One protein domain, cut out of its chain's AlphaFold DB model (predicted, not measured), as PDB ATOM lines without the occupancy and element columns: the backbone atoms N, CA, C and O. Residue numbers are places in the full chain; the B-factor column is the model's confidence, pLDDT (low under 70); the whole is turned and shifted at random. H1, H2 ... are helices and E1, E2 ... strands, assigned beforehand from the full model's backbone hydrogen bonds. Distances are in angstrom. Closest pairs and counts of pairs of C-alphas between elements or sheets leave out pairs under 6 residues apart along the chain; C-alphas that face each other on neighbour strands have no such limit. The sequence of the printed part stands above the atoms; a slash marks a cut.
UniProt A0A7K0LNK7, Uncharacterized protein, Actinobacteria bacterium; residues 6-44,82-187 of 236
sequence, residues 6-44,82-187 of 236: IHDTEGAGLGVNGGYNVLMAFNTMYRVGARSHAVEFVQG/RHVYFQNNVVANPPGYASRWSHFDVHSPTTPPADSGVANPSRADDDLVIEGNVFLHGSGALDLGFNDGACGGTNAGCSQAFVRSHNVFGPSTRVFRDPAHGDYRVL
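What this domain is: This is residues 6 to 44 and 82 to 187 of the 236 residues of an uncharacterized protein of Actinobacteria bacterium (UniProt A0A7K0LNK7). The chain is wound in stacked turns, a solenoid with three walls of parallel strands: the five-stranded sheet E1, E4, E7, E10, E11 and the three-stranded sheets E2, E5, E8 and E3, E6, E9. H1 sits beside E9 at one end of the stack; the hairpin E12 and E13 and the loop of residues 107 to 125 lie at opposite ends of the longest axis. The printed part has 145 residues, with strands E1 to E10, then H1, then E11 to E13, and is mostly strand, though under half of its residues are in named elements. It is compact, with a radius of gyration of the C-alphas of 15.4 A, and elongated in outline, spanning 52 by 27 by 25 A.

Where its parts are: The largest sheet has E1, residues 6 to 9, from C-alpha 6 at (21.177, -46.293, -5.132), E4, residues 28 to 32, 10.3 A long, E7, 90 to 92, E10, 134 to 136, and E11, 168 to 170. The second has E2, 14 to 17, E5, 37 to 42, 12.3 A long, and E8, 102 to 106. The third has E3, 20 to 25, 15.6 A, E6, 82 to 87, 15.3 A, and E9, 126 to 131, 15.4 A. H1 is residues 160 to 166, 10.0 A long. E12, 176 to 178, precedes E13, 183 to 186, which ends with C-alpha 186 at (24.013, -33.992, 2.033).

How they stand to each other: In the largest sheet the order is E1, E4, E7, E10, E11, with edge strands E1 and E11. E1 and E4 are parallel at 5 degrees, with N 6 and O 28 2.8 A apart, within hydrogen-bond range. E10 and E11 are parallel at 3 degrees, with N 135 and O 168 at 2.8 A. E3 runs on into E4 at 90 degrees, E6 into E7 at 65 degrees and E9 into E10 at 69 degrees. E2 and E5 are parallel, with N 16 and O 40 at 3.0 A; E5 and E8 are parallel, with N 41 and O 105 at 2.8 A. E3 and E6 are parallel, with N 24 and O 85 at 2.8 A; E6 and E9 are parallel, with N 86 and O 129 at 2.9 A. E10, H1 and E11 form a strand-helix-strand unit, two parallel neighbour strands with a helix between, with a right-handed crossover. H1 only grazes the sheet E3, E6, E9, with its residues 162 to 166; the closest C-alphas of H1 and E9 are those of His 166 and Glu 131, 5.0 A apart. In H1 every O i to N i+4 pair is within hydrogen-bond range. E12 and E13 form an antiparallel hairpin, with N 177 and O 185 at 3.0 A; E13 and E4 are near each other, with 5 pairs of C-alphas within 10 A.

The domain as a whole: The C-alphas farthest apart, of Asp 115 and Arg 177, are 53.1 A apart. Residues 45 to 81 are not printed, and C-alphas 44 and 82 are 11.5 A apart across this cut. The links E8 to E9 and E10 to H1 are long. The mean pLDDT of the printed part is 92.9, and residues 153 to 154 are under 70.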
ATOM      1  N   ILE A   6      20.534 -45.267  -4.316       97.25
ATOM      2  CA  ILE A   6      21.177 -46.293  -5.132       97.25
ATOM      3  C   ILE A   6      22.673 -46.123  -4.947       97.25
ATOM      4  O   ILE A   6      23.195 -45.018  -5.100       97.25
ATOM      5  N   HIS A   7      23.378 -47.190  -4.594       96.88
ATOM      6  CA  HIS A   7      24.811 -47.083  -4.402       96.88
ATOM      7  C   HIS A   7      25.575 -48.341  -4.782       96.88
ATOM      8  O   HIS A   7      24.994 -49.416  -4.902       96.88
ATOM      9  N   ASP A   8      26.878 -48.165  -5.004       96.19
ATOM     10  CA  ASP A   8      27.826 -49.240  -5.305       96.19
ATOM     11  C   ASP A   8      27.417 -50.077  -6.526       96.19
ATOM     12  O   ASP A   8      27.498 -51.303  -6.543       96.19
ATOM     13  N   THR A   9      26.974 -49.385  -7.577       95.81
ATOM     14  CA  THR A   9      26.586 -49.992  -8.852       95.81
ATOM     15  C   THR A   9      27.698 -49.785  -9.870       95.81
ATOM     16  O   THR A   9      28.031 -48.660 -10.222       95.81
ATOM     17  N   GLU A  10      28.289 -50.860 -10.386       93.69
ATOM     18  CA  GLU A  10      29.407 -50.716 -11.328       93.69
ATOM     19  C   GLU A  10      29.005 -50.025 -12.643       93.69
ATOM     20  O   GLU A  10      29.814 -49.311 -13.232       93.69
ATOM     21  N   GLY A  11      27.776 -50.250 -13.115       94.12
ATOM     22  CA  GLY A  11      27.198 -49.611 -14.304       94.12
ATOM     23  C   GLY A  11      26.324 -48.406 -13.975       94.12
ATOM     24  O   GLY A  11      26.482 -47.793 -12.920       94.12
ATOM     25  N   ALA A  12      25.385 -48.102 -14.872       96.50
ATOM     26  CA  ALA A  12      24.383 -47.076 -14.633       96.50
ATOM     27  C   ALA A  12      23.623 -47.354 -13.329       96.50
ATOM     28  O   ALA A  12      23.169 -48.474 -13.094       96.50
ATOM     29  N   GLY A  13      23.482 -46.333 -12.483       96.38
ATOM     30  CA  GLY A  13      22.657 -46.414 -11.280       96.38
ATOM     31  C   GLY A  13      21.165 -46.402 -11.612       96.38
ATOM     32  O   GLY A  13      20.375 -47.036 -10.922       96.38
ATOM     33  N   LEU A  14      20.781 -45.705 -12.684       97.06
ATOM     34  CA  LEU A  14      19.417 -45.654 -13.200       97.06
ATOM     35  C   LEU A  14      19.414 -45.607 -14.718       97.06
ATOM     36  O   LEU A  14      20.323 -45.053 -15.331       97.06
ATOM     37  N   GLY A  15      18.336 -46.103 -15.312       96.75
ATOM     38  CA  GLY A  15      18.100 -45.906 -16.725       96.75
ATOM     39  C   GLY A  15      16.715 -46.308 -17.188       96.75
ATOM     40  O   GLY A  15      15.919 -46.861 -16.422       96.75
ATOM     41  N   VAL A  16      16.425 -45.985 -18.444       97.75
ATOM     42  CA  VAL A  16      15.173 -46.347 -19.114       97.75
ATOM     43  C   VAL A  16      15.487 -46.991 -20.450       97.75
ATOM     44  O   VAL A  16      16.059 -46.353 -21.335       97.75
ATOM     45  N   ASN A  17      15.048 -48.245 -20.579       95.62
ATOM     46  CA  ASN A  17      15.298 -49.089 -21.737       95.62
ATOM     47  C   ASN A  17      13.949 -49.536 -22.311       95.62
ATOM     48  O   ASN A  17      13.431 -50.593 -21.953       95.62
ATOM     49  N   GLY A  18      13.353 -48.706 -23.166       93.38
ATOM     50  CA  GLY A  18      12.031 -48.935 -23.752       93.38
ATOM     51  C   GLY A  18      10.871 -48.527 -22.839       93.38
ATOM     52  O   GLY A  18      10.046 -49.365 -22.476       93.38
ATOM     53  N   GLY A  19      10.812 -47.255 -22.439       92.25
ATOM     54  CA  GLY A  19       9.795 -46.717 -21.528       92.25
ATOM     55  C   GLY A  19       8.897 -45.643 -22.143       92.25
ATOM     56  O   GLY A  19       9.323 -44.869 -22.991       92.25
ATOM     57  N   TYR A  20       7.656 -45.551 -21.665       92.62
ATOM     58  CA  TYR A  20       6.722 -44.474 -22.000       92.62
ATOM     59  C   TYR A  20       6.196 -43.854 -20.701       92.62
ATOM     60  O   TYR A  20       5.760 -44.597 -19.821       92.62
ATOM     61  N   ASN A  21       6.232 -42.521 -20.581       93.88
ATOM     62  CA  ASN A  21       5.845 -41.786 -19.369       93.88
ATOM     63  C   ASN A  21       6.602 -42.265 -18.121       93.88
ATOM     64  O   ASN A  21       6.041 -42.881 -17.209       93.88
ATOM     65  N   VAL A  22       7.899 -41.962 -18.074       96.25
ATOM     66  CA  VAL A  22       8.769 -42.340 -16.957       96.25
ATOM     67  C   VAL A  22       9.338 -41.098 -16.287       96.25
ATOM     68  O   VAL A  22      10.123 -40.367 -16.877       96.25
ATOM     69  N   LEU A  23       9.011 -40.903 -15.008       96.44
ATOM     70  CA  LEU A  23       9.651 -39.899 -14.158       96.44
ATOM     71  C   LEU A  23      10.652 -40.550 -13.203       96.44
ATOM     72  O   LEU A  23      10.299 -41.447 -12.427       96.44
ATOM     73  N   MET A  24      11.876 -40.038 -13.203       97.81
ATOM     74  CA  MET A  24      12.939 -40.340 -12.254       97.81
ATOM     75  C   MET A  24      13.335 -39.046 -11.548       97.81
ATOM     76  O   MET A  24      14.009 -38.204 -12.143       97.81
ATOM     77  N   ALA A  25      12.903 -38.872 -10.295       96.44
ATOM     78  CA  ALA A  25      13.171 -37.632  -9.576       96.44
ATOM     79  C   ALA A  25      13.641 -37.794  -8.136       96.44
ATOM     80  O   ALA A  25      13.256 -38.733  -7.446       96.44
ATOM     81  N   PHE A  26      14.441 -36.840  -7.659       94.88
ATOM     82  CA  PHE A  26      14.907 -36.792  -6.268       94.88
ATOM     83  C   PHE A  26      15.638 -38.060  -5.798       94.88
ATOM     84  O   PHE A  26      15.653 -38.353  -4.605       94.88
ATOM     85  N   ASN A  27      16.219 -38.832  -6.718       96.12
ATOM     86  CA  ASN A  27      17.013 -40.004  -6.372       96.12
ATOM     87  C   ASN A  27      18.452 -39.587  -6.048       96.12
ATOM     88  O   ASN A  27      18.986 -38.649  -6.642       96.12
ATOM     89  N   THR A  28      19.083 -40.324  -5.144       94.94
ATOM     90  CA  THR A  28      20.488 -40.183  -4.772       94.94
ATOM     91  C   THR A  28      21.252 -41.401  -5.269       94.94
ATOM     92  O   THR A  28      20.940 -42.527  -4.893       94.94
ATOM     93  N   MET A  29      22.269 -41.172  -6.091       96.50
ATOM     94  CA  MET A  29      23.170 -42.182  -6.630       96.50
ATOM     95  C   MET A  29      24.590 -41.946  -6.109       96.50
ATOM     96  O   MET A  29      25.132 -40.851  -6.277       96.50
ATOM     97  N   TYR A  30      25.189 -42.963  -5.484       96.56
ATOM     98  CA  TYR A  30      26.531 -42.891  -4.900       96.56
ATOM     99  C   TYR A  30      27.421 -44.060  -5.312       96.56
ATOM    100  O   TYR A  30      27.030 -45.206  -5.156       96.56
ATOM    101  N   ARG A  31      28.645 -43.800  -5.780       96.44
ATOM    102  CA  ARG A  31      29.532 -44.850  -6.324       96.44
ATOM    103  C   ARG A  31      28.844 -45.633  -7.446       96.44
ATOM    104  O   ARG A  31      28.664 -46.846  -7.357       96.44
ATOM    105  N   VAL A  32      28.437 -44.905  -8.481       97.38
ATOM    106  CA  VAL A  32      27.839 -45.477  -9.695       97.38
ATOM    107  C   VAL A  32      28.715 -45.230 -10.923       97.38
ATOM    108  O   VAL A  32      29.456 -44.243 -10.968       97.38
ATOM    109  N   GLY A  33      28.627 -46.110 -11.919       96.50
ATOM    110  CA  GLY A  33      29.178 -45.887 -13.258       96.50
ATOM    111  C   GLY A  33      30.666 -46.181 -13.455       96.50
ATOM    112  O   GLY A  33      31.189 -45.904 -14.536       96.50
ATOM    113  N   ALA A  34      31.364 -46.772 -12.477       94.88
ATOM    114  CA  ALA A  34      32.810 -47.023 -12.576       94.88
ATOM    115  C   ALA A  34      33.247 -47.881 -13.773       94.88
ATOM    116  O   ALA A  34      34.408 -47.810 -14.180       94.88
ATOM    117  N   ARG A  35      32.353 -48.686 -14.359       95.56
ATOM    118  CA  ARG A  35      32.660 -49.468 -15.566       95.56
ATOM    119  C   ARG A  35      32.348 -48.732 -16.869       95.56
ATOM    120  O   ARG A  35      32.905 -49.116 -17.896       95.56
ATOM    121  N   SER A  36      31.465 -47.726 -16.847       93.88
ATOM    122  CA  SER A  36      30.989 -47.032 -18.053       93.88
ATOM    123  C   SER A  36      30.463 -45.612 -17.765       93.88
ATOM    124  O   SER A  36      31.251 -44.667 -17.749       93.88
ATOM    125  N   HIS A  37      29.160 -45.467 -17.507       96.19
ATOM    126  CA  HIS A  37      28.429 -44.209 -17.317       96.19
ATOM    127  C   HIS A  37      27.492 -44.306 -16.103       96.19
ATOM    128  O   HIS A  37      27.205 -45.404 -15.623       96.19
ATOM    129  N   ALA A  38      26.998 -43.171 -15.601       96.75
ATOM    130  CA  ALA A  38      26.171 -43.150 -14.392       96.75
ATOM    131  C   ALA A  38      24.675 -43.373 -14.645       96.75
ATOM    132  O   ALA A  38      23.988 -43.870 -13.752       96.75
ATOM    133  N   VAL A  39      24.163 -42.984 -15.814       98.06
ATOM    134  CA  VAL A  39      22.732 -43.049 -16.149       98.06
ATOM    135  C   VAL A  39      22.560 -43.447 -17.616       98.06
ATOM    136  O   VAL A  39      23.308 -42.955 -18.453       98.06
ATOM    137  N   GLU A  40      21.584 -44.293 -17.945       97.00
ATOM    138  CA  GLU A  40      21.343 -44.734 -19.330       97.00
ATOM    139  C   GLU A  40      19.933 -44.414 -19.840       97.00
ATOM    140  O   GLU A  40      18.936 -44.520 -19.129       97.00
ATOM    141  N   PHE A  41      19.852 -44.032 -21.110       97.88
ATOM    142  CA  PHE A  41      18.613 -43.885 -21.858       97.88
ATOM    143  C   PHE A  41      18.819 -44.572 -23.199       97.88
ATOM    144  O   PHE A  41      19.333 -43.984 -24.153       97.88
ATOM    145  N   VAL A  42      18.443 -45.842 -23.266       96.38
ATOM    146  CA  VAL A  42      18.673 -46.659 -24.458       96.38
ATOM    147  C   VAL A  42      17.378 -47.280 -24.944       96.38
ATOM    148  O   VAL A  42      16.344 -47.226 -24.278       96.38
ATOM    149  N   GLN A  43      17.391 -47.850 -26.141       94.62
ATOM    150  CA  GLN A  43      16.257 -48.643 -26.583       94.62
ATOM    151  C   GLN A  43      16.158 -49.920 -25.739       94.62
ATOM    152  O   GLN A  43      17.159 -50.575 -25.448       94.62
ATOM    153  N   GLY A  44      14.938 -50.295 -25.367       92.56
ATOM    154  CA  GLY A  44      14.670 -51.598 -24.767       92.56
ATOM    155  C   GLY A  44      14.938 -52.710 -25.769       92.56
ATOM    156  O   GLY A  44      14.879 -52.479 -26.976       92.56
ATOM    157  N   ARG A  82       9.882 -42.716 -24.753       93.69
ATOM    158  CA  ARG A  82       9.126 -41.477 -24.946       93.69
ATOM    159  C   ARG A  82       8.628 -40.883 -23.626       93.69
ATOM    160  O   ARG A  82       8.179 -41.628 -22.754       93.69
ATOM    161  N   HIS A  83       8.666 -39.557 -23.480       95.19
ATOM    162  CA  HIS A  83       8.278 -38.844 -22.249       95.19
ATOM    163  C   HIS A  83       9.051 -39.363 -21.031       95.19
ATOM    164  O   HIS A  83       8.485 -39.936 -20.090       95.19
ATOM    165  N   VAL A  84      10.375 -39.220 -21.083       97.38
ATOM    166  CA  VAL A  84      11.265 -39.620 -19.991       97.38
ATOM    167  C   VAL A  84      11.819 -38.375 -19.323       97.38
ATOM    168  O   VAL A  84      12.457 -37.540 -19.954       97.38
ATOM    169  N   TYR A  85      11.608 -38.253 -18.020       97.75
ATOM    170  CA  TYR A  85      11.991 -37.073 -17.258       97.75
ATOM    171  C   TYR A  85      12.941 -37.473 -16.135       97.75
ATOM    172  O   TYR A  85      12.562 -38.189 -15.207       97.75
ATOM    173  N   PHE A  86      14.183 -37.004 -16.210       98.06
ATOM    174  CA  PHE A  86      15.206 -37.204 -15.190       98.06
ATOM    175  C   PHE A  86      15.481 -35.865 -14.507       98.06
ATOM    176  O   PHE A  86      16.201 -35.020 -15.041       98.06
ATOM    177  N   GLN A  87      14.846 -35.642 -13.352       97.00
ATOM    178  CA  GLN A  87      14.788 -34.320 -12.725       97.00
ATOM    179  C   GLN A  87      15.199 -34.313 -11.252       97.00
ATOM    180  O   GLN A  87      14.766 -35.154 -10.473       97.00
ATOM    181  N   ASN A  88      15.948 -33.301 -10.820       95.31
ATOM    182  CA  ASN A  88      16.278 -33.088  -9.401       95.31
ATOM    183  C   ASN A  88      16.995 -34.267  -8.702       95.31
ATOM    184  O   ASN A  88      16.831 -34.464  -7.498       95.31
ATOM    185  N   ASN A  89      17.757 -35.081  -9.433       95.44
ATOM    186  CA  ASN A  89      18.534 -36.194  -8.883       95.44
ATOM    187  C   ASN A  89      19.954 -35.761  -8.493       95.44
ATOM    188  O   ASN A  89      20.488 -34.773  -8.998       95.44
ATOM    189  N   VAL A  90      20.591 -36.548  -7.629       93.81
ATOM    190  CA  VAL A  90      21.993 -36.388  -7.232       93.81
ATOM    191  C   VAL A  90      22.777 -37.601  -7.687       93.81
ATOM    192  O   VAL A  90      22.454 -38.719  -7.307       93.81
ATOM    193  N   VAL A  91      23.835 -37.382  -8.456       95.19
ATOM    194  CA  VAL A  91      24.845 -38.385  -8.788       95.19
ATOM    195  C   VAL A  91      26.160 -37.898  -8.211       95.19
ATOM    196  O   VAL A  91      26.722 -36.921  -8.700       95.19
ATOM    197  N   ALA A  92      26.648 -38.550  -7.163       94.56
ATOM    198  CA  ALA A  92      27.867 -38.137  -6.485       94.56
ATOM    199  C   ALA A  92      28.792 -39.330  -6.271       94.56
ATOM    200  O   ALA A  92      28.423 -40.295  -5.612       94.56
ATOM    201  N   ASN A  93      30.020 -39.250  -6.774       94.94
ATOM    202  CA  ASN A  93      31.046 -40.246  -6.485       94.94
ATOM    203  C   ASN A  93      32.112 -39.635  -5.561       94.94
ATOM    204  O   ASN A  93      32.425 -38.448  -5.682       94.94
ATOM    205  N   PRO A  94      32.667 -40.415  -4.615       93.69
ATOM    206  CA  PRO A  94      33.737 -39.932  -3.753       93.69
ATOM    207  C   PRO A  94      35.015 -39.675  -4.569       93.69
ATOM    208  O   PRO A  94      35.185 -40.250  -5.648       93.69
ATOM    209  N   PRO A  95      35.952 -38.855  -4.064       91.81
ATOM    210  CA  PRO A  95      37.269 -38.715  -4.678       91.81
ATOM    211  C   PRO A  95      37.926 -40.079  -4.933       91.81
ATOM    212  O   PRO A  95      37.887 -40.963  -4.079       91.81
ATOM    213  N   GLY A  96      38.515 -40.255  -6.120       90.88
ATOM    214  CA  GLY A  96      39.088 -41.534  -6.558       90.88
ATOM    215  C   GLY A  96      38.085 -42.515  -7.177       90.88
ATOM    216  O   GLY A  96      38.499 -43.558  -7.671       90.88
ATOM    217  N   TYR A  97      36.794 -42.179  -7.209       93.06
ATOM    218  CA  TYR A  97      35.756 -42.932  -7.912       93.06
ATOM    219  C   TYR A  97      35.037 -42.002  -8.897       93.06
ATOM    220  O   TYR A  97      34.669 -40.874  -8.554       93.06
ATOM    221  N   ALA A  98      34.842 -42.457 -10.131       92.94
ATOM    222  CA  ALA A  98      34.173 -41.681 -11.167       92.94
ATOM    223  C   ALA A  98      33.498 -42.588 -12.198       92.94
ATOM    224  O   ALA A  98      33.874 -43.754 -12.322       92.94
ATOM    225  N   SER A  99      32.552 -42.037 -12.964       93.62
ATOM    226  CA  SER A  99      32.149 -42.688 -14.213       93.62
ATOM    227  C   SER A  99      33.329 -42.761 -15.178       93.62
ATOM    228  O   SER A  99      34.139 -41.832 -15.245       93.62
ATOM    229  N   ARG A 100      33.442 -43.874 -15.905       93.25
ATOM    230  CA  ARG A 100      34.622 -44.169 -16.725       93.25
ATOM    231  C   ARG A 100      34.682 -43.360 -18.017       93.25
ATOM    232  O   ARG A 100      35.767 -42.918 -18.388       93.25
ATOM    233  N   TRP A 101      33.549 -43.197 -18.699       93.56
ATOM    234  CA  TRP A 101      33.506 -42.657 -20.063       93.56
ATOM    235  C   TRP A 101      32.673 -41.384 -20.190       93.56
ATOM    236  O   TRP A 101      33.122 -40.427 -20.814       93.56
ATOM    237  N   SER A 102      31.493 -41.349 -19.574       95.75
ATOM    238  CA  SER A 102      30.511 -40.283 -19.790       95.75
ATOM    239  C   SER A 102      29.572 -40.105 -18.593       95.75
ATOM    240  O   SER A 102      29.514 -40.936 -17.680       95.75
ATOM    241  N   HIS A 103      28.831 -38.995 -18.567       96.75
ATOM    242  CA  HIS A 103      27.763 -38.792 -17.588       96.75
ATOM    243  C   HIS A 103      26.570 -39.716 -17.852       96.75
ATOM    244  O   HIS A 103      26.070 -40.342 -16.913       96.75
ATOM    245  N   PHE A 104      26.160 -39.809 -19.116       97.38
ATOM    246  CA  PHE A 104      25.032 -40.600 -19.583       97.38
ATOM    247  C   PHE A 104      25.467 -41.607 -20.651       97.38
ATOM    248  O   PHE A 104      26.599 -41.571 -21.122       97.38
ATOM    249  N   ASP A 105      24.558 -42.477 -21.058       97.06
ATOM    250  CA  ASP A 105      24.598 -43.144 -22.358       97.06
ATOM    251  C   ASP A 105      23.224 -43.003 -22.998       97.06
ATOM    252  O   ASP A 105      22.245 -43.589 -22.534       97.06
ATOM    253  N   VAL A 106      23.140 -42.127 -23.997       97.50
ATOM    254  CA  VAL A 106      21.925 -41.889 -24.773       97.50
ATOM    255  C   VAL A 106      22.153 -42.447 -26.164       97.50
ATOM    256  O   VAL A 106      22.960 -41.926 -26.936       97.50
ATOM    257  N   HIS A 107      21.446 -43.523 -26.490       95.50
ATOM    258  CA  HIS A 107      21.598 -44.175 -27.784       95.50
ATOM    259  C   HIS A 107      21.028 -43.346 -28.937       95.50
ATOM    260  O   HIS A 107      19.936 -42.776 -28.857       95.50
ATOM    261  N   SER A 108      21.753 -43.373 -30.054       94.19
ATOM    262  CA  SER A 108      21.325 -42.831 -31.338       94.19
ATOM    263  C   SER A 108      19.987 -43.424 -31.792       94.19
ATOM    264  O   SER A 108      19.693 -44.592 -31.502       94.19
ATOM    265  N   PRO A 109      19.183 -42.672 -32.566       94.06
ATOM    266  CA  PRO A 109      18.052 -43.241 -33.281       94.06
ATOM    267  C   PRO A 109      18.504 -44.418 -34.150       94.06
ATOM    268  O   PRO A 109      19.499 -44.319 -34.866       94.06
ATOM    269  N   THR A 110      17.766 -45.522 -34.105       92.94
ATOM    270  CA  THR A 110      18.115 -46.746 -34.836       92.94
ATOM    271  C   THR A 110      16.943 -47.253 -35.664       92.94
ATOM    272  O   THR A 110      15.778 -47.066 -35.302       92.94
ATOM    273  N   THR A 111      17.244 -47.907 -36.783       93.44
ATOM    274  CA  THR A 111      16.234 -48.564 -37.615       93.44
ATOM    275  C   THR A 111      15.822 -49.875 -36.941       93.44
ATOM    276  O   THR A 111      16.656 -50.776 -36.822       93.44
ATOM    277  N   PRO A 112      14.561 -50.027 -36.491       90.75
ATOM    278  CA  PRO A 112      14.097 -51.296 -35.954       90.75
ATOM    279  C   PRO A 112      14.042 -52.371 -37.049       90.75
ATOM    280  O   PRO A 112      13.869 -52.031 -38.224       90.75
ATOM    281  N   PRO A 113      14.148 -53.667 -36.691       87.81
ATOM    282  CA  PRO A 113      13.942 -54.745 -37.645       87.81
ATOM    283  C   PRO A 113      12.630 -54.570 -38.412       87.81
ATOM    284  O   PRO A 113      11.618 -54.123 -37.851       87.81
ATOM    285  N   ALA A 114      12.654 -54.938 -39.694       85.25
ATOM    286  CA  ALA A 114      11.456 -54.946 -40.518       85.25
ATOM    287  C   ALA A 114      10.360 -55.771 -39.838       85.25
ATOM    288  O   ALA A 114      10.620 -56.714 -39.087       85.25
ATOM    289  N   ASP A 115       9.126 -55.347 -40.059       81.69
ATOM    290  CA  ASP A 115       7.932 -55.907 -39.455       81.69
ATOM    291  C   ASP A 115       7.850 -55.828 -37.936       81.69
ATOM    292  O   ASP A 115       6.765 -56.087 -37.456       81.69
ATOM    293  N   SER A 116       8.856 -55.401 -37.163       86.31
ATOM    294  CA  SER A 116       8.872 -55.410 -35.681       86.31
ATOM    295  C   SER A 116       7.684 -54.743 -34.966       86.31
ATOM    296  O   SER A 116       7.438 -54.990 -33.782       86.31
ATOM    297  N   GLY A 117       6.915 -53.925 -35.686       84.12
ATOM    298  CA  GLY A 117       5.806 -53.132 -35.160       84.12
ATOM    299  C   GLY A 117       6.269 -51.880 -34.416       84.12
ATOM    300  O   GLY A 117       5.430 -51.094 -33.982       84.12
ATOM    301  N   VAL A 118       7.583 -51.689 -34.283       89.19
ATOM    302  CA  VAL A 118       8.191 -50.502 -33.693       89.19
ATOM    303  C   VAL A 118       8.268 -49.392 -34.742       89.19
ATOM    304  O   VAL A 118       8.585 -49.646 -35.904       89.19
ATOM    305  N   ALA A 119       7.982 -48.155 -34.335       88.06
ATOM    306  CA  ALA A 119       8.118 -46.992 -35.203       88.06
ATOM    307  C   ALA A 119       9.581 -46.785 -35.645       88.06
ATOM    308  O   ALA A 119      10.509 -46.974 -34.862       88.06
ATOM    309  N   ASN A 120       9.777 -46.381 -36.903       91.06
ATOM    310  CA  ASN A 120      11.088 -46.086 -37.477       91.06
ATOM    311  C   ASN A 120      11.248 -44.562 -37.685       91.06
ATOM    312  O   ASN A 120      10.390 -43.975 -38.349       91.06
ATOM    313  N   PRO A 121      12.318 -43.919 -37.177       92.75
ATOM    314  CA  PRO A 121      13.364 -44.494 -36.327       92.75
ATOM    315  C   PRO A 121      12.881 -44.759 -34.901       92.75
ATOM    316  O   PRO A 121      12.051 -44.025 -34.366       92.75
ATOM    317  N   SER A 122      13.460 -45.779 -34.270       93.75
ATOM    318  CA  SER A 122      13.306 -46.003 -32.838       93.75
ATOM    319  C   SER A 122      14.253 -45.084 -32.073       93.75
ATOM    320  O   SER A 122      15.474 -45.141 -32.243       93.75
ATOM    321  N   ARG A 123      13.683 -44.219 -31.235       94.75
ATOM    322  CA  ARG A 123      14.399 -43.180 -30.490       94.75
ATOM    323  C   ARG A 123      14.502 -43.533 -29.016       94.75
ATOM    324  O   ARG A 123      13.536 -44.019 -28.439       94.75
ATOM    325  N   ALA A 124      15.649 -43.256 -28.405       95.56
ATOM    326  CA  ALA A 124      15.820 -43.329 -26.954       95.56
ATOM    327  C   ALA A 124      15.593 -41.971 -26.258       95.56
ATOM    328  O   ALA A 124      15.612 -41.897 -25.030       95.56
ATOM    329  N   ASP A 125      15.367 -40.915 -27.043       95.94
ATOM    330  CA  ASP A 125      15.388 -39.515 -26.632       95.94
ATOM    331  C   ASP A 125      14.121 -38.734 -27.031       95.94
ATOM    332  O   ASP A 125      14.147 -37.505 -27.021       95.94
ATOM    333  N   ASP A 126      13.019 -39.400 -27.396       94.25
ATOM    334  CA  ASP A 126      11.763 -38.712 -27.740       94.25
ATOM    335  C   ASP A 126      11.154 -38.077 -26.476       94.25
ATOM    336  O   ASP A 126      10.784 -38.767 -25.526       94.25
ATOM    337  N   ASP A 127      11.105 -36.745 -26.427       94.62
ATOM    338  CA  ASP A 127      10.711 -35.969 -25.238       94.62
ATOM    339  C   ASP A 127      11.455 -36.368 -23.941       94.62
ATOM    340  O   ASP A 127      10.897 -36.415 -22.841       94.62
ATOM    341  N   LEU A 128      12.743 -36.702 -24.069       97.38
ATOM    342  CA  LEU A 128      13.660 -36.835 -22.936       97.38
ATOM    343  C   LEU A 128      13.990 -35.451 -22.355       97.38
ATOM    344  O   LEU A 128      14.445 -34.570 -23.084       97.38
ATOM    345  N   VAL A 129      13.824 -35.275 -21.043       97.25
ATOM    346  CA  VAL A 129      14.187 -34.043 -20.326       97.25
ATOM    347  C   VAL A 129      15.142 -34.347 -19.178       97.25
ATOM    348  O   VAL A 129      14.846 -35.176 -18.314       97.25
ATOM    349  N   ILE A 130      16.271 -33.638 -19.145       97.62
ATOM    350  CA  ILE A 130      17.305 -33.768 -18.109       97.62
ATOM    351  C   ILE A 130      17.571 -32.381 -17.506       97.62
ATOM    352  O   ILE A 130      18.273 -31.566 -18.104       97.62
ATOM    353  N   GLU A 131      17.031 -32.098 -16.318       96.19
ATOM    354  CA  GLU A 131      17.144 -30.775 -15.671       96.19
ATOM    355  C   GLU A 131      17.078 -30.826 -14.134       96.19
ATOM    356  O   GLU A 131      16.521 -31.742 -13.537       96.19
ATOM    357  N   GLY A 132      17.654 -29.829 -13.465       94.81
ATOM    358  CA  GLY A 132      17.696 -29.705 -12.004       94.81
ATOM    359  C   GLY A 132      18.596 -30.723 -11.298       94.81
ATOM    360  O   GLY A 132      18.592 -30.792 -10.073       94.81
ATOM    361  N   ASN A 133      19.354 -31.540 -12.030       95.56
ATOM    362  CA  ASN A 133      20.192 -32.580 -11.439       95.56
ATOM    363  C   ASN A 133      21.580 -32.053 -11.049       95.56
ATOM    364  O   ASN A 133      22.077 -31.057 -11.583       95.56
ATOM    365  N   VAL A 134      22.233 -32.786 -10.148       94.00
ATOM    366  CA  VAL A 134      23.594 -32.518  -9.677       94.00
ATOM    367  C   VAL A 134      24.489 -33.717  -9.964       94.00
ATOM    368  O   VAL A 134      24.251 -34.807  -9.453       94.00
ATOM    369  N   PHE A 135      25.540 -33.503 -10.752       94.38
ATOM    370  CA  PHE A 135      26.508 -34.503 -11.194       94.38
ATOM    371  C   PHE A 135      27.903 -34.162 -10.659       94.38
ATOM    372  O   PHE A 135      28.651 -33.391 -11.256       94.38
ATOM    373  N   LEU A 136      28.259 -34.766  -9.529       93.50
ATOM    374  CA  LEU A 136      29.541 -34.627  -8.836       93.50
ATOM    375  C   LEU A 136      30.261 -35.979  -8.828       93.50
ATOM    376  O   LEU A 136      30.521 -36.558  -7.774       93.50
ATOM    377  N   HIS A 137      30.466 -36.557 -10.014       90.94
ATOM    378  CA  HIS A 137      30.792 -37.983 -10.159       90.94
ATOM    379  C   HIS A 137      31.946 -38.295 -11.119       90.94
ATOM    380  O   HIS A 137      32.091 -39.420 -11.593       90.94
ATOM    381  N   GLY A 138      32.773 -37.300 -11.403       86.62
ATOM    382  CA  GLY A 138      33.906 -37.369 -12.319       86.62
ATOM    383  C   GLY A 138      34.314 -35.956 -12.703       86.62
ATOM    384  O   GLY A 138      33.949 -35.021 -12.007       86.62
ATOM    385  N   SER A 139      35.046 -35.760 -13.799       88.00
ATOM    386  CA  SER A 139      35.281 -34.401 -14.309       88.00
ATOM    387  C   SER A 139      33.956 -33.733 -14.694       88.00
ATOM    388  O   SER A 139      33.113 -34.361 -15.327       88.00
ATOM    389  N   GLY A 140      33.789 -32.440 -14.399       84.94
ATOM    390  CA  GLY A 140      32.662 -31.672 -14.945       84.94
ATOM    391  C   GLY A 140      32.712 -31.555 -16.477       84.94
ATOM    392  O   GLY A 140      31.686 -31.347 -17.112       84.94
ATOM    393  N   ALA A 141      33.897 -31.735 -17.071       88.56
ATOM    394  CA  ALA A 141      34.114 -31.777 -18.516       88.56
ATOM    395  C   ALA A 141      34.030 -33.197 -19.104       88.56
ATOM    396  O   ALA A 141      34.363 -33.380 -20.271       88.56
ATOM    397  N   LEU A 142      33.624 -34.199 -18.312       92.25
ATOM    398  CA  LEU A 142      33.360 -35.541 -18.825       92.25
ATOM    399  C   LEU A 142      32.314 -35.459 -19.945       92.25
ATOM    400  O   LEU A 142      31.425 -34.599 -19.906       92.25
ATOM    401  N   ASP A 143      32.440 -36.321 -20.951       94.81
ATOM    402  CA  ASP A 143      31.507 -36.349 -22.071       94.81
ATOM    403  C   ASP A 143      30.065 -36.555 -21.576       94.81
ATOM    404  O   ASP A 143      29.830 -37.223 -20.563       94.81
ATOM    405  N   LEU A 144      29.081 -35.949 -22.247       95.44
ATOM    406  CA  LEU A 144      27.687 -36.176 -21.857       95.44
ATOM    407  C   LEU A 144      27.244 -37.606 -22.192       95.44
ATOM    408  O   LEU A 144      26.404 -38.134 -21.482       95.44
ATOM    409  N   GLY A 145      27.838 -38.254 -23.192       95.50
ATOM    410  CA  GLY A 145      27.461 -39.580 -23.668       95.50
ATOM    411  C   GLY A 145      26.233 -39.543 -24.563       95.50
ATOM    412  O   GLY A 145      25.352 -40.391 -24.456       95.50
ATOM    413  N   PHE A 146      26.137 -38.511 -25.402       94.62
ATOM    414  CA  PHE A 146      25.106 -38.416 -26.430       94.62
ATOM    415  C   PHE A 146      25.685 -38.995 -27.714       94.62
ATOM    416  O   PHE A 146      26.498 -38.349 -28.372       94.62
ATOM    417  N   ASN A 147      25.301 -40.230 -28.039       86.75
ATOM    418  CA  ASN A 147      25.765 -40.889 -29.255       86.75
ATOM    419  C   ASN A 147      25.205 -40.174 -30.499       86.75
ATOM    420  O   ASN A 147      24.200 -39.465 -30.420       86.75
ATOM    421  N   ASP A 148      25.840 -40.355 -31.659       81.62
ATOM    422  CA  ASP A 148      25.550 -39.592 -32.881       81.62
ATOM    423  C   ASP A 148      24.047 -39.507 -33.204       81.62
ATOM    424  O   ASP A 148      23.389 -40.503 -33.499       81.62
ATOM    425  N   GLY A 149      23.484 -38.298 -33.154       80.81
ATOM    426  CA  GLY A 149      22.074 -38.038 -33.467       80.81
ATOM    427  C   GLY A 149      21.088 -38.193 -32.300       80.81
ATOM    428  O   GLY A 149      19.923 -37.825 -32.473       80.81
ATOM    429  N   ALA A 150      21.529 -38.674 -31.133       89.31
ATOM    430  CA  ALA A 150      20.776 -38.571 -29.885       89.31
ATOM    431  C   ALA A 150      20.866 -37.151 -29.317       89.31
ATOM    432  O   ALA A 150      21.891 -36.481 -29.441       89.31
ATOM    433  N   CYS A 151      19.786 -36.680 -28.696       91.69
ATOM    434  CA  CYS A 151      19.699 -35.348 -28.104       91.69
ATOM    435  C   CYS A 151      20.101 -34.214 -29.063       91.69
ATOM    436  O   CYS A 151      20.620 -33.167 -28.662       91.69
ATOM    437  N   GLY A 152      19.845 -34.431 -30.356       79.69
ATOM    438  CA  GLY A 152      20.013 -33.447 -31.417       79.69
ATOM    439  C   GLY A 152      18.894 -32.400 -31.438       79.69
ATOM    440  O   GLY A 152      17.990 -32.393 -30.604       79.69
ATOM    441  N   GLY A 153      18.933 -31.508 -32.434       68.75
ATOM    442  CA  GLY A 153      18.131 -30.273 -32.483       68.75
ATOM    443  C   GLY A 153      16.599 -30.407 -32.450       68.75
ATOM    444  O   GLY A 153      15.920 -29.388 -32.382       68.75
ATOM    445  N   THR A 154      16.036 -31.618 -32.484       69.62
ATOM    446  CA  THR A 154      14.587 -31.850 -32.373       69.62
ATOM    447  C   THR A 154      14.095 -32.007 -30.933       69.62
ATOM    448  O   THR A 154      12.911 -31.789 -30.698       69.62
ATOM    449  N   ASN A 155      14.964 -32.347 -29.971       85.56
ATOM    450  CA  ASN A 155      14.595 -32.405 -28.555       85.56
ATOM    451  C   ASN A 155      15.353 -31.344 -27.742       85.56
ATOM    452  O   ASN A 155      16.503 -31.520 -27.333       85.56
ATOM    453  N   ALA A 156      14.666 -30.235 -27.465       89.44
ATOM    454  CA  ALA A 156      15.224 -29.141 -26.680       89.44
ATOM    455  C   ALA A 156      15.554 -29.547 -25.231       89.44
ATOM    456  O   ALA A 156      16.527 -29.034 -24.681       89.44
ATOM    457  N   GLY A 157      14.800 -30.486 -24.644       92.69
ATOM    458  CA  GLY A 157      14.914 -30.908 -23.244       92.69
ATOM    459  C   GLY A 157      16.132 -31.776 -22.921       92.69
ATOM    460  O   GLY A 157      16.455 -31.955 -21.743       92.69
ATOM    461  N   CYS A 158      16.838 -32.287 -23.932       95.31
ATOM    462  CA  CYS A 158      18.083 -33.028 -23.721       95.31
ATOM    463  C   CYS A 158      19.262 -32.564 -24.580       95.31
ATOM    464  O   CYS A 158      20.345 -33.128 -24.459       95.31
ATOM    465  N   SER A 159      19.113 -31.494 -25.370       94.44
ATOM    466  CA  SER A 159      20.238 -30.914 -26.115       94.44
ATOM    467  C   SER A 159      21.442 -30.612 -25.214       94.44
ATOM    468  O   SER A 159      21.286 -30.218 -24.056       94.44
ATOM    469  N   GLN A 160      22.662 -30.737 -25.744       93.81
ATOM    470  CA  GLN A 160      23.888 -30.499 -24.970       93.81
ATOM    471  C   GLN A 160      23.890 -29.135 -24.263       93.81
ATOM    472  O   GLN A 160      24.241 -29.050 -23.086       93.81
ATOM    473  N   ALA A 161      23.458 -28.075 -24.952       93.56
ATOM    474  CA  ALA A 161      23.366 -26.738 -24.370       93.56
ATOM    475  C   ALA A 161      22.344 -26.677 -23.225       93.56
ATOM    476  O   ALA A 161      22.630 -26.096 -22.175       93.56
ATOM    477  N   PHE A 162      21.176 -27.302 -23.395       94.69
ATOM    478  CA  PHE A 162      20.152 -27.361 -22.357       94.69
ATOM    479  C   PHE A 162      20.657 -28.129 -21.136       94.69
ATOM    480  O   PHE A 162      20.673 -27.586 -20.035       94.69
ATOM    481  N   VAL A 163      21.173 -29.345 -21.332       95.62
ATOM    482  CA  VAL A 163      21.632 -30.198 -20.230       95.62
ATOM    483  C   VAL A 163      22.761 -29.536 -19.452       95.62
ATOM    484  O   VAL A 163      22.719 -29.528 -18.224       95.62
ATOM    485  N   ARG A 164      23.729 -28.905 -20.125       94.19
ATOM    486  CA  ARG A 164      24.815 -28.178 -19.447       94.19
ATOM    487  C   ARG A 164      24.345 -26.939 -18.684       94.19
ATOM    488  O   ARG A 164      24.964 -26.608 -17.682       94.19
ATOM    489  N   SER A 165      23.294 -26.259 -19.141       93.62
ATOM    490  CA  SER A 165      22.789 -25.035 -18.497       93.62
ATOM    491  C   SER A 165      21.751 -25.292 -17.402       93.62
ATOM    492  O   SER A 165      21.615 -24.470 -16.502       93.62
ATOM    493  N   HIS A 166      21.045 -26.425 -17.447       94.62
ATOM    494  CA  HIS A 166      19.960 -26.753 -16.515       94.62
ATOM    495  C   HIS A 166      20.365 -27.786 -15.461       94.62
ATOM    496  O   HIS A 166      19.530 -28.211 -14.669       94.62
ATOM    497  N   ASN A 167      21.628 -28.208 -15.431       94.62
ATOM    498  CA  ASN A 167      22.154 -29.128 -14.429       94.62
ATOM    499  C   ASN A 167      23.513 -28.639 -13.933       94.62
ATOM    500  O   ASN A 167      24.216 -27.890 -14.609       94.62
ATOM    501  N   VAL A 168      23.904 -29.105 -12.753       93.00
ATOM    502  CA  VAL A 168      25.214 -28.809 -12.178       93.00
ATOM    503  C   VAL A 168      26.160 -29.967 -12.450       93.00
ATOM    504  O   VAL A 168      25.862 -31.103 -12.095       93.00
ATOM    505  N   PHE A 169      27.323 -29.669 -13.025       93.19
ATOM    506  CA  PHE A 169      28.405 -30.627 -13.251       93.19
ATOM    507  C   PHE A 169      29.657 -30.174 -12.511       93.19
ATOM    508  O   PHE A 169      30.026 -29.002 -12.560       93.19
ATOM    509  N   GLY A 170      30.334 -31.100 -11.845       89.81
ATOM    510  CA  GLY A 170      31.546 -30.795 -11.100       89.81
ATOM    511  C   GLY A 170      32.383 -32.031 -10.785       89.81
ATOM    512  O   GLY A 170      31.928 -33.153 -11.019       89.81
ATOM    513  N   PRO A 171      33.607 -31.823 -10.265       90.69
ATOM    514  CA  PRO A 171      34.495 -32.899  -9.845       90.69
ATOM    515  C   PRO A 171      33.845 -33.799  -8.783       90.69
ATOM    516  O   PRO A 171      33.031 -33.332  -7.981       90.69
ATOM    517  N   SER A 172      34.269 -35.066  -8.720       89.88
ATOM    518  CA  SER A 172      34.001 -35.934  -7.565       89.88
ATOM    519  C   SER A 172      34.433 -35.234  -6.273       89.88
ATOM    520  O   SER A 172      35.581 -34.806  -6.139       89.88
ATOM    521  N   THR A 173      33.518 -35.119  -5.315       88.56
ATOM    522  CA  THR A 173      33.755 -34.436  -4.038       88.56
ATOM    523  C   THR A 173      33.014 -35.134  -2.906       88.56
ATOM    524  O   THR A 173      32.137 -35.973  -3.121       88.56
ATOM    525  N   ARG A 174      33.364 -34.801  -1.663       88.69
ATOM    526  CA  ARG A 174      32.638 -35.305  -0.500       88.69
ATOM    527  C   ARG A 174      31.318 -34.553  -0.358       88.69
ATOM    528  O   ARG A 174      31.286 -33.436   0.150       88.69
ATOM    529  N   VAL A 175      30.232 -35.203  -0.764       89.00
ATOM    530  CA  VAL A 175      28.876 -34.638  -0.692       89.00
ATOM    531  C   VAL A 175      28.123 -35.099   0.555       89.00
ATOM    532  O   VAL A 175      27.354 -34.323   1.117       89.00
ATOM    533  N   PHE A 176      28.372 -36.327   1.019       91.75
ATOM    534  CA  PHE A 176      27.598 -36.977   2.079       91.75
ATOM    535  C   PHE A 176      28.325 -37.031   3.424       91.75
ATOM    536  O   PHE A 176      29.560 -37.039   3.486       91.75
ATOM    537  N   ARG A 177      27.544 -37.072   4.510       92.44
ATOM    538  CA  ARG A 177      28.051 -37.040   5.884       92.44
ATOM    539  C   ARG A 177      28.871 -38.273   6.241       92.44
ATOM    540  O   ARG A 177      30.014 -38.112   6.666       92.44
ATOM    541  N   ASP A 178      28.327 -39.469   6.068       93.50
ATOM    542  CA  ASP A 178      29.033 -40.705   6.402       93.50
ATOM    543  C   ASP A 178      28.507 -41.900   5.589       93.50
ATOM    544  O   ASP A 178      27.845 -42.794   6.119       93.50
ATOM    545  N   PRO A 179      28.778 -41.928   4.273       93.31
ATOM    546  CA  PRO A 179      28.269 -42.985   3.407       93.31
ATOM    547  C   PRO A 179      28.856 -44.365   3.742       93.31
ATOM    548  O   PRO A 179      28.240 -45.371   3.414       93.31
ATOM    549  N   ALA A 180      30.011 -44.440   4.419       92.94
ATOM    550  CA  ALA A 180      30.591 -45.711   4.861       92.94
ATOM    551  C   ALA A 180      29.738 -46.407   5.938       92.94
ATOM    552  O   ALA A 180      29.781 -47.629   6.056       92.94
ATOM    553  N   HIS A 181      28.937 -45.638   6.680       95.62
ATOM    554  CA  HIS A 181      28.014 -46.136   7.701       95.62
ATOM    555  C   HIS A 181      26.540 -45.878   7.338       95.62
ATOM    556  O   HIS A 181      25.668 -45.914   8.205       95.62
ATOM    557  N   GLY A 182      26.247 -45.619   6.059       93.00
ATOM    558  CA  GLY A 182      24.880 -45.475   5.552       93.00
ATOM    559  C   GLY A 182      24.246 -44.085   5.709       93.00
ATOM    560  O   GLY A 182      23.055 -43.927   5.445       93.00
ATOM    561  N   ASP A 183      24.998 -43.060   6.115       93.00
ATOM    562  CA  ASP A 183      24.494 -41.689   6.235       93.00
ATOM    563  C   ASP A 183      24.748 -40.877   4.956       93.00
ATOM    564  O   ASP A 183      25.775 -40.210   4.783       93.00
ATOM    565  N   TYR A 184      23.755 -40.911   4.069       91.38
ATOM    566  CA  TYR A 184      23.752 -40.205   2.784       91.38
ATOM    567  C   TYR A 184      23.116 -38.814   2.851       91.38
ATOM    568  O   TYR A 184      22.730 -38.249   1.827       91.38
ATOM    569  N   ARG A 185      22.986 -38.224   4.044       87.25
ATOM    570  CA  ARG A 185      22.552 -36.826   4.144       87.25
ATOM    571  C   ARG A 185      23.612 -35.919   3.526       87.25
ATOM    572  O   ARG A 185      24.805 -36.061   3.808       87.25
ATOM    573  N   VAL A 186      23.161 -34.990   2.686       83.19
ATOM    574  CA  VAL A 186      24.013 -33.992   2.033       83.19
ATOM    575  C   VAL A 186      24.601 -33.063   3.095       83.19
ATOM    576  O   VAL A 186      23.900 -32.584   3.987       83.19
ATOM    577  N   LEU A 187      25.910 -32.842   3.028       85.69
ATOM    578  CA  LEU A 187      26.615 -31.875   3.861       85.69
ATOM    579  C   LEU A 187      26.202 -30.453   3.469       85.69
ATOM    580  O   LEU A 187      26.131 -30.116   2.290       85.69
TER     581      LEU A 187